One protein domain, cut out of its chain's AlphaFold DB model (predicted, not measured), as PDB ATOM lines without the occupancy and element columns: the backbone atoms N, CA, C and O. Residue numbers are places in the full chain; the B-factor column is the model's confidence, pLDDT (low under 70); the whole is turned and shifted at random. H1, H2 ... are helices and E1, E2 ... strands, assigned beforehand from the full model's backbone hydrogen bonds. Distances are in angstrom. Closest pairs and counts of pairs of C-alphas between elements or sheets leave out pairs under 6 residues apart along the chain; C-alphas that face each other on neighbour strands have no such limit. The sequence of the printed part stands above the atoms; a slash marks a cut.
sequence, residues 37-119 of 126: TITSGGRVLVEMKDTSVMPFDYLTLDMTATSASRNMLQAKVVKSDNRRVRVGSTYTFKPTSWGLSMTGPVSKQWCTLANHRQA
ATOM      1  N   THR A  37      19.793 -23.263 -48.192       73.81
ATOM      2  CA  THR A  37      21.146 -23.519 -48.704       73.81
ATOM      3  C   THR A  37      22.168 -23.113 -47.652       73.81
ATOM      4  O   THR A  37      22.163 -21.973 -47.194       73.81
ATOM      5  N   ILE A  38      23.066 -24.029 -47.285       72.44
ATOM      6  CA  ILE A  38      24.178 -23.767 -46.365       72.44
ATOM      7  C   ILE A  38      25.483 -23.994 -47.122       72.44
ATOM      8  O   ILE A  38      25.701 -25.062 -47.689       72.44
ATOM      9  N   THR A  39      26.347 -22.986 -47.139       71.12
ATOM     10  CA  THR A  39      27.655 -23.054 -47.805       71.12
ATOM     11  C   THR A  39      28.766 -23.395 -46.813       71.12
ATOM     12  O   THR A  39      28.658 -23.104 -45.622       71.12
ATOM     13  N   SER A  40      29.886 -23.925 -47.312       60.47
ATOM     14  CA  SER A  40      31.097 -24.180 -46.514       60.47
ATOM     15  C   SER A  40      31.758 -22.918 -45.953       60.47
ATOM     16  O   SER A  40      32.680 -23.039 -45.162       60.47
ATOM     17  N   GLY A  41      31.314 -21.720 -46.349       65.56
ATOM     18  CA  GLY A  41      31.724 -20.440 -45.762       65.56
ATOM     19  C   GLY A  41      30.814 -19.967 -44.625       65.56
ATOM     20  O   GLY A  41      30.949 -18.838 -44.166       65.56
ATOM     21  N   GLY A  42      29.843 -20.782 -44.201       68.62
ATOM     22  CA  GLY A  42      28.897 -20.426 -43.145       68.62
ATOM     23  C   GLY A  42      27.779 -19.482 -43.585       68.62
ATOM     24  O   GLY A  42      27.005 -19.035 -42.745       68.62
ATOM     25  N   ARG A  43      27.643 -19.187 -44.883       80.12
ATOM     26  CA  ARG A  43      26.463 -18.481 -45.402       80.12
ATOM     27  C   ARG A  43      25.267 -19.423 -45.428       80.12
ATOM     28  O   ARG A  43      25.386 -20.544 -45.927       80.12
ATOM     29  N   VAL A  44      24.137 -18.944 -44.924       79.44
ATOM     30  CA  VAL A  44      22.862 -19.650 -44.837       79.44
ATOM     31  C   VAL A  44      21.815 -18.813 -45.566       79.44
ATOM     32  O   VAL A  44      21.483 -17.716 -45.128       79.44
ATOM     33  N   LEU A  45      21.299 -19.332 -46.674       79.56
ATOM     34  CA  LEU A  45      20.192 -18.742 -47.422       79.56
ATOM     35  C   LEU A  45      18.925 -19.531 -47.125       79.56
ATOM     36  O   LEU A  45      18.943 -20.758 -47.220       79.56
ATOM     37  N   VAL A  46      17.845 -18.844 -46.767       77.50
ATOM     38  CA  VAL A  46      16.548 -19.473 -46.496       77.50
ATOM     39  C   VAL A  46      15.436 -18.694 -47.168       77.50
ATOM     40  O   VAL A  46      15.284 -17.502 -46.922       77.50
ATOM     41  N   GLU A  47      14.617 -19.389 -47.945       75.62
ATOM     42  CA  GLU A  47      13.298 -18.914 -48.355       75.62
ATOM     43  C   GLU A  47      12.235 -19.503 -47.426       75.62
ATOM     44  O   GLU A  47      12.210 -20.711 -47.166       75.62
ATOM     45  N   MET A  48      11.343 -18.657 -46.915       74.81
ATOM     46  CA  MET A  48      10.299 -19.096 -45.994       74.81
ATOM     47  C   MET A  48       8.959 -18.425 -46.255       74.81
ATOM     48  O   MET A  48       8.883 -17.251 -46.617       74.81
ATOM     49  N   LYS A  49       7.897 -19.185 -45.988       72.38
ATOM     50  CA  LYS A  49       6.531 -18.690 -45.898       72.38
ATOM     51  C   LYS A  49       6.328 -18.060 -44.528       72.38
ATOM     52  O   LYS A  49       6.526 -18.717 -43.507       72.38
ATOM     53  N   ASP A  50       5.875 -16.821 -44.492       74.31
ATOM     54  CA  ASP A  50       5.474 -16.163 -43.264       74.31
ATOM     55  C   ASP A  50       4.001 -16.422 -42.951       74.31
ATOM     56  O   ASP A  50       3.092 -15.879 -43.580       74.31
ATOM     57  N   THR A  51       3.769 -17.257 -41.942       68.56
ATOM     58  CA  THR A  51       2.426 -17.609 -41.470       68.56
ATOM     59  C   THR A  51       1.853 -16.615 -40.464       68.56
ATOM     60  O   THR A  51       0.751 -16.833 -39.975       68.56
ATOM     61  N   SER A  52       2.597 -15.566 -40.100       67.19
ATOM     62  CA  SER A  52       2.139 -14.551 -39.144       67.19
ATOM     63  C   SER A  52       1.262 -13.462 -39.773       67.19
ATOM     64  O   SER A  52       0.715 -12.636 -39.047       67.19
ATOM     65  N   VAL A  53       1.108 -13.460 -41.102       69.56
ATOM     66  CA  VAL A  53       0.334 -12.468 -41.862       69.56
ATOM     67  C   VAL A  53      -0.595 -13.132 -42.879       69.56
ATOM     68  O   VAL A  53      -0.315 -14.225 -43.367       69.56
ATOM     69  N   MET A  54      -1.710 -12.461 -43.187       68.56
ATOM     70  CA  MET A  54      -2.682 -12.836 -44.220       68.56
ATOM     71  C   MET A  54      -2.869 -11.650 -45.188       68.56
ATOM     72  O   MET A  54      -3.157 -10.551 -44.708       68.56
ATOM     73  N   PRO A  55      -2.744 -11.837 -46.518       71.44
ATOM     74  CA  PRO A  55      -2.292 -13.060 -47.189       71.44
ATOM     75  C   PRO A  55      -0.851 -13.420 -46.792       71.44
ATOM     76  O   PRO A  55      -0.072 -12.552 -46.405       71.44
ATOM     77  N   PHE A  56      -0.520 -14.712 -46.848       72.50
ATOM     78  CA  PHE A  56       0.821 -15.182 -46.500       72.50
ATOM     79  C   PHE A  56       1.874 -14.527 -47.390       72.50
ATOM     80  O   PHE A  56       1.690 -14.439 -48.605       72.50
ATOM     81  N   ASP A  57       2.989 -14.146 -46.778       74.75
ATOM     82  CA  ASP A  57       4.125 -13.549 -47.471       74.75
ATOM     83  C   ASP A  57       5.262 -14.567 -47.629       74.75
ATOM     84  O   ASP A  57       5.328 -15.555 -46.892       74.75
ATOM     85  N   TYR A  58       6.159 -14.337 -48.585       75.88
ATOM     86  CA  TYR A  58       7.379 -15.122 -48.759       75.88
ATOM     87  C   TYR A  58       8.568 -14.203 -48.611       75.88
ATOM     88  O   TYR A  58       8.642 -13.169 -49.265       75.88
ATOM     89  N   LEU A  59       9.503 -14.599 -47.762       78.31
ATOM     90  CA  LEU A  59      10.674 -13.792 -47.477       78.31
ATOM     91  C   LEU A  59      11.943 -14.608 -47.650       78.31
ATOM     92  O   LEU A  59      11.973 -15.815 -47.385       78.31
ATOM     93  N   THR A  60      12.989 -13.912 -48.077       81.50
ATOM     94  CA  THR A  60      14.315 -14.487 -48.260       81.50
ATOM     95  C   THR A  60      15.260 -13.909 -47.224       81.50
ATOM     96  O   THR A  60      15.437 -12.694 -47.109       81.50
ATOM     97  N   LEU A  61      15.902 -14.790 -46.463       83.62
ATOM     98  CA  LEU A  61      16.920 -14.421 -45.491       83.62
ATOM     99  C   LEU A  61      18.294 -14.831 -45.988       83.62
ATOM    100  O   LEU A  61      18.533 -15.999 -46.293       83.62
ATOM    101  N   ASP A  62      19.206 -13.866 -45.980       88.88
ATOM    102  CA  ASP A  62      20.636 -14.120 -46.037       88.88
ATOM    103  C   ASP A  62      21.197 -14.010 -44.629       88.88
ATOM    104  O   ASP A  62      21.007 -12.999 -43.940       88.88
ATOM    105  N   MET A  63      21.862 -15.065 -44.183       88.56
ATOM    106  CA  MET A  63      22.356 -15.192 -42.826       88.56
ATOM    107  C   MET A  63      23.792 -15.713 -42.811       88.56
ATOM    108  O   MET A  63      24.241 -16.425 -43.708       88.56
ATOM    109  N   THR A  64      24.503 -15.412 -41.733       88.50
ATOM    110  CA  THR A  64      25.789 -16.024 -41.406       88.50
ATOM    111  C   THR A  64      25.611 -16.910 -40.186       88.50
ATOM    112  O   THR A  64      25.141 -16.460 -39.142       88.50
ATOM    113  N   ALA A  65      25.977 -18.178 -40.315       84.19
ATOM    114  CA  ALA A  65      26.008 -19.121 -39.216       84.19
ATOM    115  C   ALA A  65      26.974 -18.633 -38.130       84.19
ATOM    116  O   ALA A  65      28.136 -18.335 -38.395       84.19
ATOM    117  N   THR A  66      26.486 -18.562 -36.898       85.56
ATOM    118  CA  THR A  66      27.273 -18.183 -35.720       85.56
ATOM    119  C   THR A  66      27.624 -19.383 -34.852       85.56
ATOM    120  O   THR A  66      28.577 -19.327 -34.083       85.56
ATOM    121  N   SER A  67      26.848 -20.462 -34.948       80.38
ATOM    122  CA  SER A  67      27.107 -21.736 -34.278       80.38
ATOM    123  C   SER A  67      26.449 -22.863 -35.065       80.38
ATOM    124  O   SER A  67      25.336 -22.699 -35.564       80.38
ATOM    125  N   ALA A  68      27.118 -24.006 -35.175       76.00
ATOM    126  CA  ALA A  68      26.569 -25.197 -35.807       76.00
ATOM    127  C   ALA A  68      26.992 -26.445 -35.027       76.00
ATOM    128  O   ALA A  68      28.155 -26.623 -34.677       76.00
ATOM    129  N   SER A  69      26.026 -27.315 -34.760       73.81
ATOM    130  CA  SER A  69      26.208 -28.625 -34.146       73.81
ATOM    131  C   SER A  69      25.263 -29.629 -34.803       73.81
ATOM    132  O   SER A  69      24.386 -29.261 -35.586       73.81
ATOM    133  N   ARG A  70      25.381 -30.906 -34.431       70.69
ATOM    134  CA  ARG A  70      24.513 -31.976 -34.947       70.69
ATOM    135  C   ARG A  70      23.015 -31.699 -34.753       70.69
ATOM    136  O   ARG A  70      22.211 -32.115 -35.580       70.69
ATOM    137  N   ASN A  71      22.662 -30.996 -33.677       73.88
ATOM    138  CA  ASN A  71      21.278 -30.831 -33.229       73.88
ATOM    139  C   ASN A  71      20.801 -29.375 -33.287       73.88
ATOM    140  O   ASN A  71      19.693 -29.073 -32.849       73.88
ATOM    141  N   MET A  72      21.640 -28.451 -33.762       80.06
ATOM    142  CA  MET A  72      21.304 -27.032 -33.763       80.06
ATOM    143  C   MET A  72      22.191 -26.246 -34.721       80.06
ATOM    144  O   MET A  72      23.412 -26.372 -34.668       80.06
ATOM    145  N   LEU A  73      21.575 -25.369 -35.503       80.62
ATOM    146  CA  LEU A  73      22.231 -24.302 -36.252       80.62
ATOM    147  C   LEU A  73      21.710 -22.964 -35.730       80.62
ATOM    148  O   LEU A  73      20.504 -22.762 -35.639       80.62
ATOM    149  N   GLN A  74      22.608 -22.044 -35.409       87.31
ATOM    150  CA  GLN A  74      22.272 -20.649 -35.156       87.31
ATOM    151  C   GLN A  74      22.879 -19.791 -36.251       87.31
ATOM    152  O   GLN A  74      24.059 -19.937 -36.574       87.31
ATOM    153  N   ALA A  75      22.080 -18.890 -36.805       87.56
ATOM    154  CA  ALA A  75      22.517 -17.967 -37.834       87.56
ATOM    155  C   ALA A  75      21.994 -16.559 -37.549       87.56
ATOM    156  O   ALA A  75      20.888 -16.385 -37.037       87.56
ATOM    157  N   LYS A  76      22.797 -15.548 -37.876       91.62
ATOM    158  CA  LYS A  76      22.425 -14.136 -37.789       91.62
ATOM    159  C   LYS A  76      22.094 -13.593 -39.164       91.62
ATOM    160  O   LYS A  76      22.856 -13.802 -40.101       91.62
ATOM    161  N   VAL A  77      20.999 -12.855 -39.265       91.19
ATOM    162  CA  VAL A  77      20.575 -12.176 -40.491       91.19
ATOM    163  C   VAL A  77      21.586 -11.108 -40.869       91.19
ATOM    164  O   VAL A  77      21.872 -10.211 -40.080       91.19
ATOM    165  N   VAL A  78      22.093 -11.190 -42.092       92.25
ATOM    166  CA  VAL A  78      22.946 -10.168 -42.709       92.25
ATOM    167  C   VAL A  78      22.192  -9.377 -43.776       92.25
ATOM    168  O   VAL A  78      22.512  -8.215 -44.008       92.25
ATOM    169  N   LYS A  79      21.141  -9.959 -44.371       88.81
ATOM    170  CA  LYS A  79      20.223  -9.273 -45.288       88.81
ATOM    171  C   LYS A  79      18.817  -9.862 -45.179       88.81
ATOM    172  O   LYS A  79      18.656 -11.079 -45.124       88.81
ATOM    173  N   SER A  80      17.807  -8.996 -45.185       84.06
ATOM    174  CA  SER A  80      16.401  -9.383 -45.303       84.06
ATOM    175  C   SER A  80      15.656  -8.387 -46.184       84.06
ATOM    176  O   SER A  80      15.932  -7.187 -46.148       84.06
ATOM    177  N   ASP A  81      14.725  -8.900 -46.976       79.31
ATOM    178  CA  ASP A  81      13.726  -8.145 -47.734       79.31
ATOM    179  C   ASP A  81      12.499  -7.755 -46.884       79.31
ATOM    180  O   ASP A  81      11.717  -6.889 -47.278       79.31
ATOM    181  N   ASN A  82      12.350  -8.330 -45.687       79.12
ATOM    182  CA  ASN A  82      11.203  -8.121 -44.814       79.12
ATOM    183  C   ASN A  82      11.545  -7.177 -43.654       79.12
ATOM    184  O   ASN A  82      12.365  -7.483 -42.792       79.12
ATOM    185  N   ARG A  83      10.835  -6.044 -43.565       80.75
ATOM    186  CA  ARG A  83      11.040  -5.014 -42.522       80.75
ATOM    187  C   ARG A  83      10.862  -5.523 -41.084       80.75
ATOM    188  O   ARG A  83      11.327  -4.873 -40.151       80.75
ATOM    189  N   ARG A  84      10.183  -6.658 -40.888       80.94
ATOM    190  CA  ARG A  84       9.985  -7.287 -39.570       80.94
ATOM    191  C   ARG A  84      11.185  -8.118 -39.121       80.94
ATOM    192  O   ARG A  84      11.310  -8.408 -37.934       80.94
ATOM    193  N   VAL A  85      12.089  -8.450 -40.038       85.69
ATOM    194  CA  VAL A  85      13.345  -9.134 -39.738       85.69
ATOM    195  C   VAL A  85      14.474  -8.125 -39.806       85.69
ATOM    196  O   VAL A  85      14.891  -7.678 -40.871       85.69
ATOM    197  N   ARG A  86      14.988  -7.748 -38.639       88.75
ATOM    198  CA  ARG A  86      16.106  -6.811 -38.568       88.75
ATOM    199  C   ARG A  86      17.408  -7.533 -38.905       88.75
ATOM    200  O   ARG A  86      17.631  -8.670 -38.491       88.75
ATOM    201  N   VAL A  87      18.307  -6.842 -39.600       90.50
ATOM    202  CA  VAL A  87      19.706  -7.278 -39.698       90.50
ATOM    203  C   VAL A  87      20.268  -7.438 -38.279       90.50
ATOM    204  O   VAL A  87      19.987  -6.634 -37.391       90.50
ATOM    205  N   GLY A  88      21.010  -8.517 -38.051       88.75
ATOM    206  CA  GLY A  88      21.519  -8.929 -36.745       88.75
ATOM    207  C   GLY A  88      20.566  -9.811 -35.935       88.75
ATOM    208  O   GLY A  88      21.000 -10.378 -34.932       88.75
ATOM    209  N   SER A  89      19.305  -9.979 -36.353       90.50
ATOM    210  CA  SER A  89      18.398 -10.943 -35.725       90.50
ATOM    211  C   SER A  89      18.931 -12.369 -35.834       90.50
ATOM    212  O   SER A  89      19.493 -12.756 -36.857       90.50
ATOM    213  N   THR A  90      18.721 -13.158 -34.785       90.88
ATOM    214  CA  THR A  90      19.169 -14.551 -34.728       90.88
ATOM    215  C   THR A  90      18.024 -15.495 -35.063       90.88
ATOM    216  O   THR A  90      16.940 -15.396 -34.487       90.88
ATOM    217  N   TYR A  91      18.307 -16.454 -35.938       87.06
ATOM    218  CA  TYR A  91      17.493 -17.636 -36.171       87.06
ATOM    219  C   TYR A  91      18.177 -18.866 -35.590       87.06
ATOM    220  O   TYR A  91      19.388 -19.046 -35.727       87.06
ATOM    221  N   THR A  92      17.390 -19.717 -34.940       86.44
ATOM    222  CA  THR A  92      17.818 -21.039 -34.480       86.44
ATOM    223  C   THR A  92      17.047 -22.103 -35.237       86.44
ATOM    224  O   THR A  92      15.821 -22.053 -35.287       86.44
ATOM    225  N   PHE A  93      17.761 -23.081 -35.778       80.56
ATOM    226  CA  PHE A  93      17.220 -24.230 -36.489       80.56
ATOM    227  C   PHE A  93      17.585 -25.502 -35.729       80.56
ATOM    228  O   PHE A  93      18.739 -25.672 -35.332       80.56
ATOM    229  N   LYS A  94      16.621 -26.394 -35.518       78.25
ATOM    230  CA  LYS A  94      16.806 -27.673 -34.822       78.25
ATOM    231  C   LYS A  94      16.169 -28.796 -35.640       78.25
ATOM    232  O   LYS A  94      14.974 -28.703 -35.915       78.25
ATOM    233  N   PRO A  95      16.904 -29.851 -36.022       68.88
ATOM    234  CA  PRO A  95      16.288 -31.026 -36.619       68.88
ATOM    235  C   PRO A  95      15.370 -31.703 -35.594       68.88
ATOM    236  O   PRO A  95      15.690 -31.778 -34.406       68.88
ATOM    237  N   THR A  96      14.229 -32.194 -36.055       66.62
ATOM    238  CA  THR A  96      13.263 -32.977 -35.281       66.62
ATOM    239  C   THR A  96      12.999 -34.297 -36.002       66.62
ATOM    240  O   THR A  96      13.369 -34.461 -37.165       66.62
ATOM    241  N   SER A  97      12.331 -35.249 -35.345       61.50
ATOM    242  CA  SER A  97      11.907 -36.515 -35.973       61.50
ATOM    243  C   SER A  97      10.982 -36.322 -37.180       61.50
ATOM    244  O   SER A  97      10.813 -37.242 -37.973       61.50
ATOM    245  N   TRP A  98      10.403 -35.131 -37.325       54.56
ATOM    246  CA  TRP A  98       9.414 -34.790 -38.341       54.56
ATOM    247  C   TRP A  98       9.918 -33.740 -39.347       54.56
ATOM    248  O   TRP A  98       9.200 -33.404 -40.284       54.56
ATOM    249  N   GLY A  99      11.134 -33.202 -39.180       61.91
ATOM    250  CA  GLY A  99      11.681 -32.178 -40.075       61.91
ATOM    251  C   GLY A  99      12.657 -31.218 -39.395       61.91
ATOM    252  O   GLY A  99      13.611 -31.640 -38.746       61.91
ATOM    253  N   LEU A 100      12.438 -29.914 -39.578       67.12
ATOM    254  CA  LEU A 100      13.260 -28.840 -39.021       67.12
ATOM    255  C   LEU A 100      12.365 -27.851 -38.269       67.12
ATOM    256  O   LEU A 100      11.440 -27.273 -38.832       67.12
ATOM    257  N   SER A 101      12.655 -27.639 -36.991       71.44
ATOM    258  CA  SER A 101      12.075 -26.563 -36.194       71.44
ATOM    259  C   SER A 101      12.909 -25.296 -36.360       71.44
ATOM    260  O   SER A 101      14.140 -25.355 -36.355       71.44
ATOM    261  N   MET A 102      12.243 -24.148 -36.478       77.00
ATOM    262  CA  MET A 102      12.872 -22.836 -36.582       77.00
ATOM    263  C   MET A 102      12.312 -21.901 -35.510       77.00
ATOM    264  O   MET A 102      11.118 -21.899 -35.220       77.00
ATOM    265  N   THR A 103      13.175 -21.083 -34.919       81.19
ATOM    266  CA  THR A 103      12.795 -20.019 -33.986       81.19
ATOM    267  C   THR A 103      13.503 -18.730 -34.382       81.19
ATOM    268  O   THR A 103      14.718 -18.736 -34.579       81.19
ATOM    269  N   GLY A 104      12.754 -17.634 -34.488       83.25
ATOM    270  CA  GLY A 104      13.260 -16.317 -34.867       83.25
ATOM    271  C   GLY A 104      12.157 -15.246 -34.853       83.25
ATOM    272  O   GLY A 104      11.043 -15.535 -34.412       83.25
ATOM    273  N   PRO A 105      12.450 -14.016 -35.319       80.62
ATOM    274  CA  PRO A 105      11.515 -12.885 -35.290       80.62
ATOM    275  C   PRO A 105      10.229 -13.077 -36.100       80.62
ATOM    276  O   PRO A 105       9.192 -12.545 -35.712       80.62
ATOM    277  N   VAL A 106      10.282 -13.816 -37.215       73.62
ATOM    278  CA  VAL A 106       9.095 -14.165 -38.011       73.62
ATOM    279  C   VAL A 106       9.125 -15.623 -38.470       73.62
ATOM    280  O   VAL A 106      10.178 -16.165 -38.810       73.62
ATOM    281  N   SER A 107       7.915 -16.188 -38.515       62.50
ATOM    282  CA  SER A 107       7.497 -17.519 -38.968       62.50
ATOM    283  C   SER A 107       7.857 -18.756 -38.126       62.50
ATOM    284  O   SER A 107       8.914 -18.865 -37.509       62.50
ATOM    285  N   LYS A 108       6.917 -19.716 -38.168       56.28
ATOM    286  CA  LYS A 108       6.984 -21.097 -37.661       56.28
ATOM    287  C   LYS A 108       6.907 -22.146 -38.794       56.28
ATOM    288  O   LYS A 108       6.901 -23.339 -38.505       56.28
ATOM    289  N   GLN A 109       6.833 -21.731 -40.068       60.22
ATOM    290  CA  GLN A 109       6.825 -22.634 -41.230       60.22
ATOM    291  C   GLN A 109       7.861 -22.240 -42.287       60.22
ATOM    292  O   GLN A 109       8.163 -21.074 -42.519       60.22
ATOM    293  N   TRP A 110       8.390 -23.261 -42.946       61.00
ATOM    294  CA  TRP A 110       9.536 -23.242 -43.837       61.00
ATOM    295  C   TRP A 110       9.081 -23.802 -45.184       61.00
ATOM    296  O   TRP A 110       8.619 -24.939 -45.271       61.00
ATOM    297  N   CYS A 111       9.101 -22.966 -46.221       58.75
ATOM    298  CA  CYS A 111       8.722 -23.371 -47.570       58.75
ATOM    299  C   CYS A 111       9.130 -22.300 -48.584       58.75
ATOM    300  O   CYS A 111       8.809 -21.127 -48.382       58.75
ATOM    301  N   THR A 112       9.765 -22.700 -49.689       59.62
ATOM    302  CA  THR A 112       9.886 -21.825 -50.868       59.62
ATOM    303  C   THR A 112       8.510 -21.567 -51.478       59.62
ATOM    304  O   THR A 112       7.584 -22.378 -51.353       59.62
ATOM    305  N   LEU A 113       8.390 -20.480 -52.241       62.66
ATOM    306  CA  LEU A 113       7.203 -20.232 -53.059       62.66
ATOM    307  C   LEU A 113       6.962 -21.372 -54.066       62.66
ATOM    308  O   LEU A 113       5.818 -21.771 -54.289       62.66
ATOM    309  N   ALA A 114       8.029 -21.926 -54.648       62.00
ATOM    310  CA  ALA A 114       7.951 -23.027 -55.604       62.00
ATOM    311  C   ALA A 114       7.403 -24.318 -54.968       62.00
ATOM    312  O   ALA A 114       6.522 -24.960 -55.540       62.00
ATOM    313  N   ASN A 115       7.855 -24.663 -53.762       62.97
ATOM    314  CA  ASN A 115       7.394 -25.849 -53.039       62.97
ATOM    315  C   ASN A 115       5.981 -25.664 -52.502       62.97
ATOM    316  O   ASN A 115       5.194 -26.606 -52.546       62.97
ATOM    317  N   HIS A 116       5.610 -24.451 -52.085       64.75
ATOM    318  CA  HIS A 116       4.233 -24.162 -51.702       64.75
ATOM    319  C   HIS A 116       3.271 -24.323 -52.874       64.75
ATOM    320  O   HIS A 116       2.237 -24.971 -52.735       64.75
ATOM    321  N   ARG A 117       3.633 -23.794 -54.050       64.56
ATOM    322  CA  ARG A 117       2.848 -23.959 -55.283       64.56
ATOM    323  C   ARG A 117       2.682 -25.425 -55.695       64.56
ATOM    324  O   ARG A 117       1.722 -25.742 -56.383       64.56
ATOM    325  N   GLN A 118       3.585 -26.305 -55.267       60.94
ATOM    326  CA  GLN A 118       3.538 -27.747 -55.531       60.94
ATOM    327  C   GLN A 118       3.002 -28.577 -54.350       60.94
ATOM    328  O   GLN A 118       3.085 -29.799 -54.402       60.94
ATOM    329  N   ALA A 119       2.493 -27.944 -53.285       61.16
ATOM    330  CA  ALA A 119       2.069 -28.606 -52.043       61.16
ATOM    331  C   ALA A 119       3.160 -29.486 -51.380       61.16
ATOM    332  O   ALA A 119       2.861 -30.448 -50.681       61.16
TER     333      ALA A 119
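AT A GLANCE: This is residues 37 to 119 of the 126 residues of an uncharacterized protein of Candidatus Microthrix parvicella (UniProt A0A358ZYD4). One five-stranded sheet, strongly twisted and curled like part of a barrel that stays open between its edge strands E1 and E5, makes the body of this domain; E2 and E3 bend sharply as they go from the E1 side to the E4 and E5 side. From E5 the link of residues 104 to 112 crosses to the E1 side, where the small helix H1 only grazes the sheet. The printed part has 83 residues, with five named strands and then one named helix, in the order E1 E2 E3 E4 E5 H1; the sheet has this same strand order and is antiparallel throughout. The class is mostly strand, and the whole is compact, with a radius of gyration of the C-alphas of 12.4 A and spans of 34 by 31 by 19 A.

IN THESE COORDINATES: Start at Thr 37; residues 37 to 38 pair briefly, antiparallel, with residues 44 to 45 of E1. Find C-alpha 43 at (26.463, -18.481, -45.402); from there E1, residues 43 to 50, runs 21.2 A. E2, residues 57 to 69, is the longest strand, 29.9 A, and bends by 84 degrees at residue 66. E3, residues 72 to 80, runs 21.6 A and bends by 58 degrees at residue 77. Look next at C-alpha 90 at (19.169, -14.551, -34.728), where E4, residues 90 to 96, begins its 19.4 A. E5, residues 99 to 103, covers 13.6 A. H1, residues 113 to 117, spans 6.1 A and ends at C-alpha 117, (2.848, -23.959, -55.283).

HOW THE PARTS SIT: The five strands form a meander, each strand after E1 the antiparallel neighbour of the one before, and each neighbour pair is a hairpin. Between E1 and E2, at 140 degrees, look for N 46 and O 61, 3.0 A apart and within hydrogen-bond range. Between E2 and E3, at 134 degrees, N 74 and O 67 are 2.8 A apart, also within range. E3 and E4 stand at 141 degrees, with N 75 and O 91 at 2.9 A. E4 and E5 stand at 154 degrees, with N 94 and O 101 at 2.8 A. E1 and E5 are apart. H1 only grazes the sheet with its residues 113 to 116; its closest C-alphas to E2 are those of Leu 113 and Tyr 58, 6.7 A. In H1 every O i to N i+4 pair is within hydrogen-bond range.

THE WHOLE: The two C-alphas farthest apart are those of Ser 40 and Met 54, 35.7 A. The printed part has no cut, and no link is long. Mean pLDDT of the printed part is 75.5; 26 residues are under 70: 40 to 42, 51 to 54, 95 to 100 and 107 to 119.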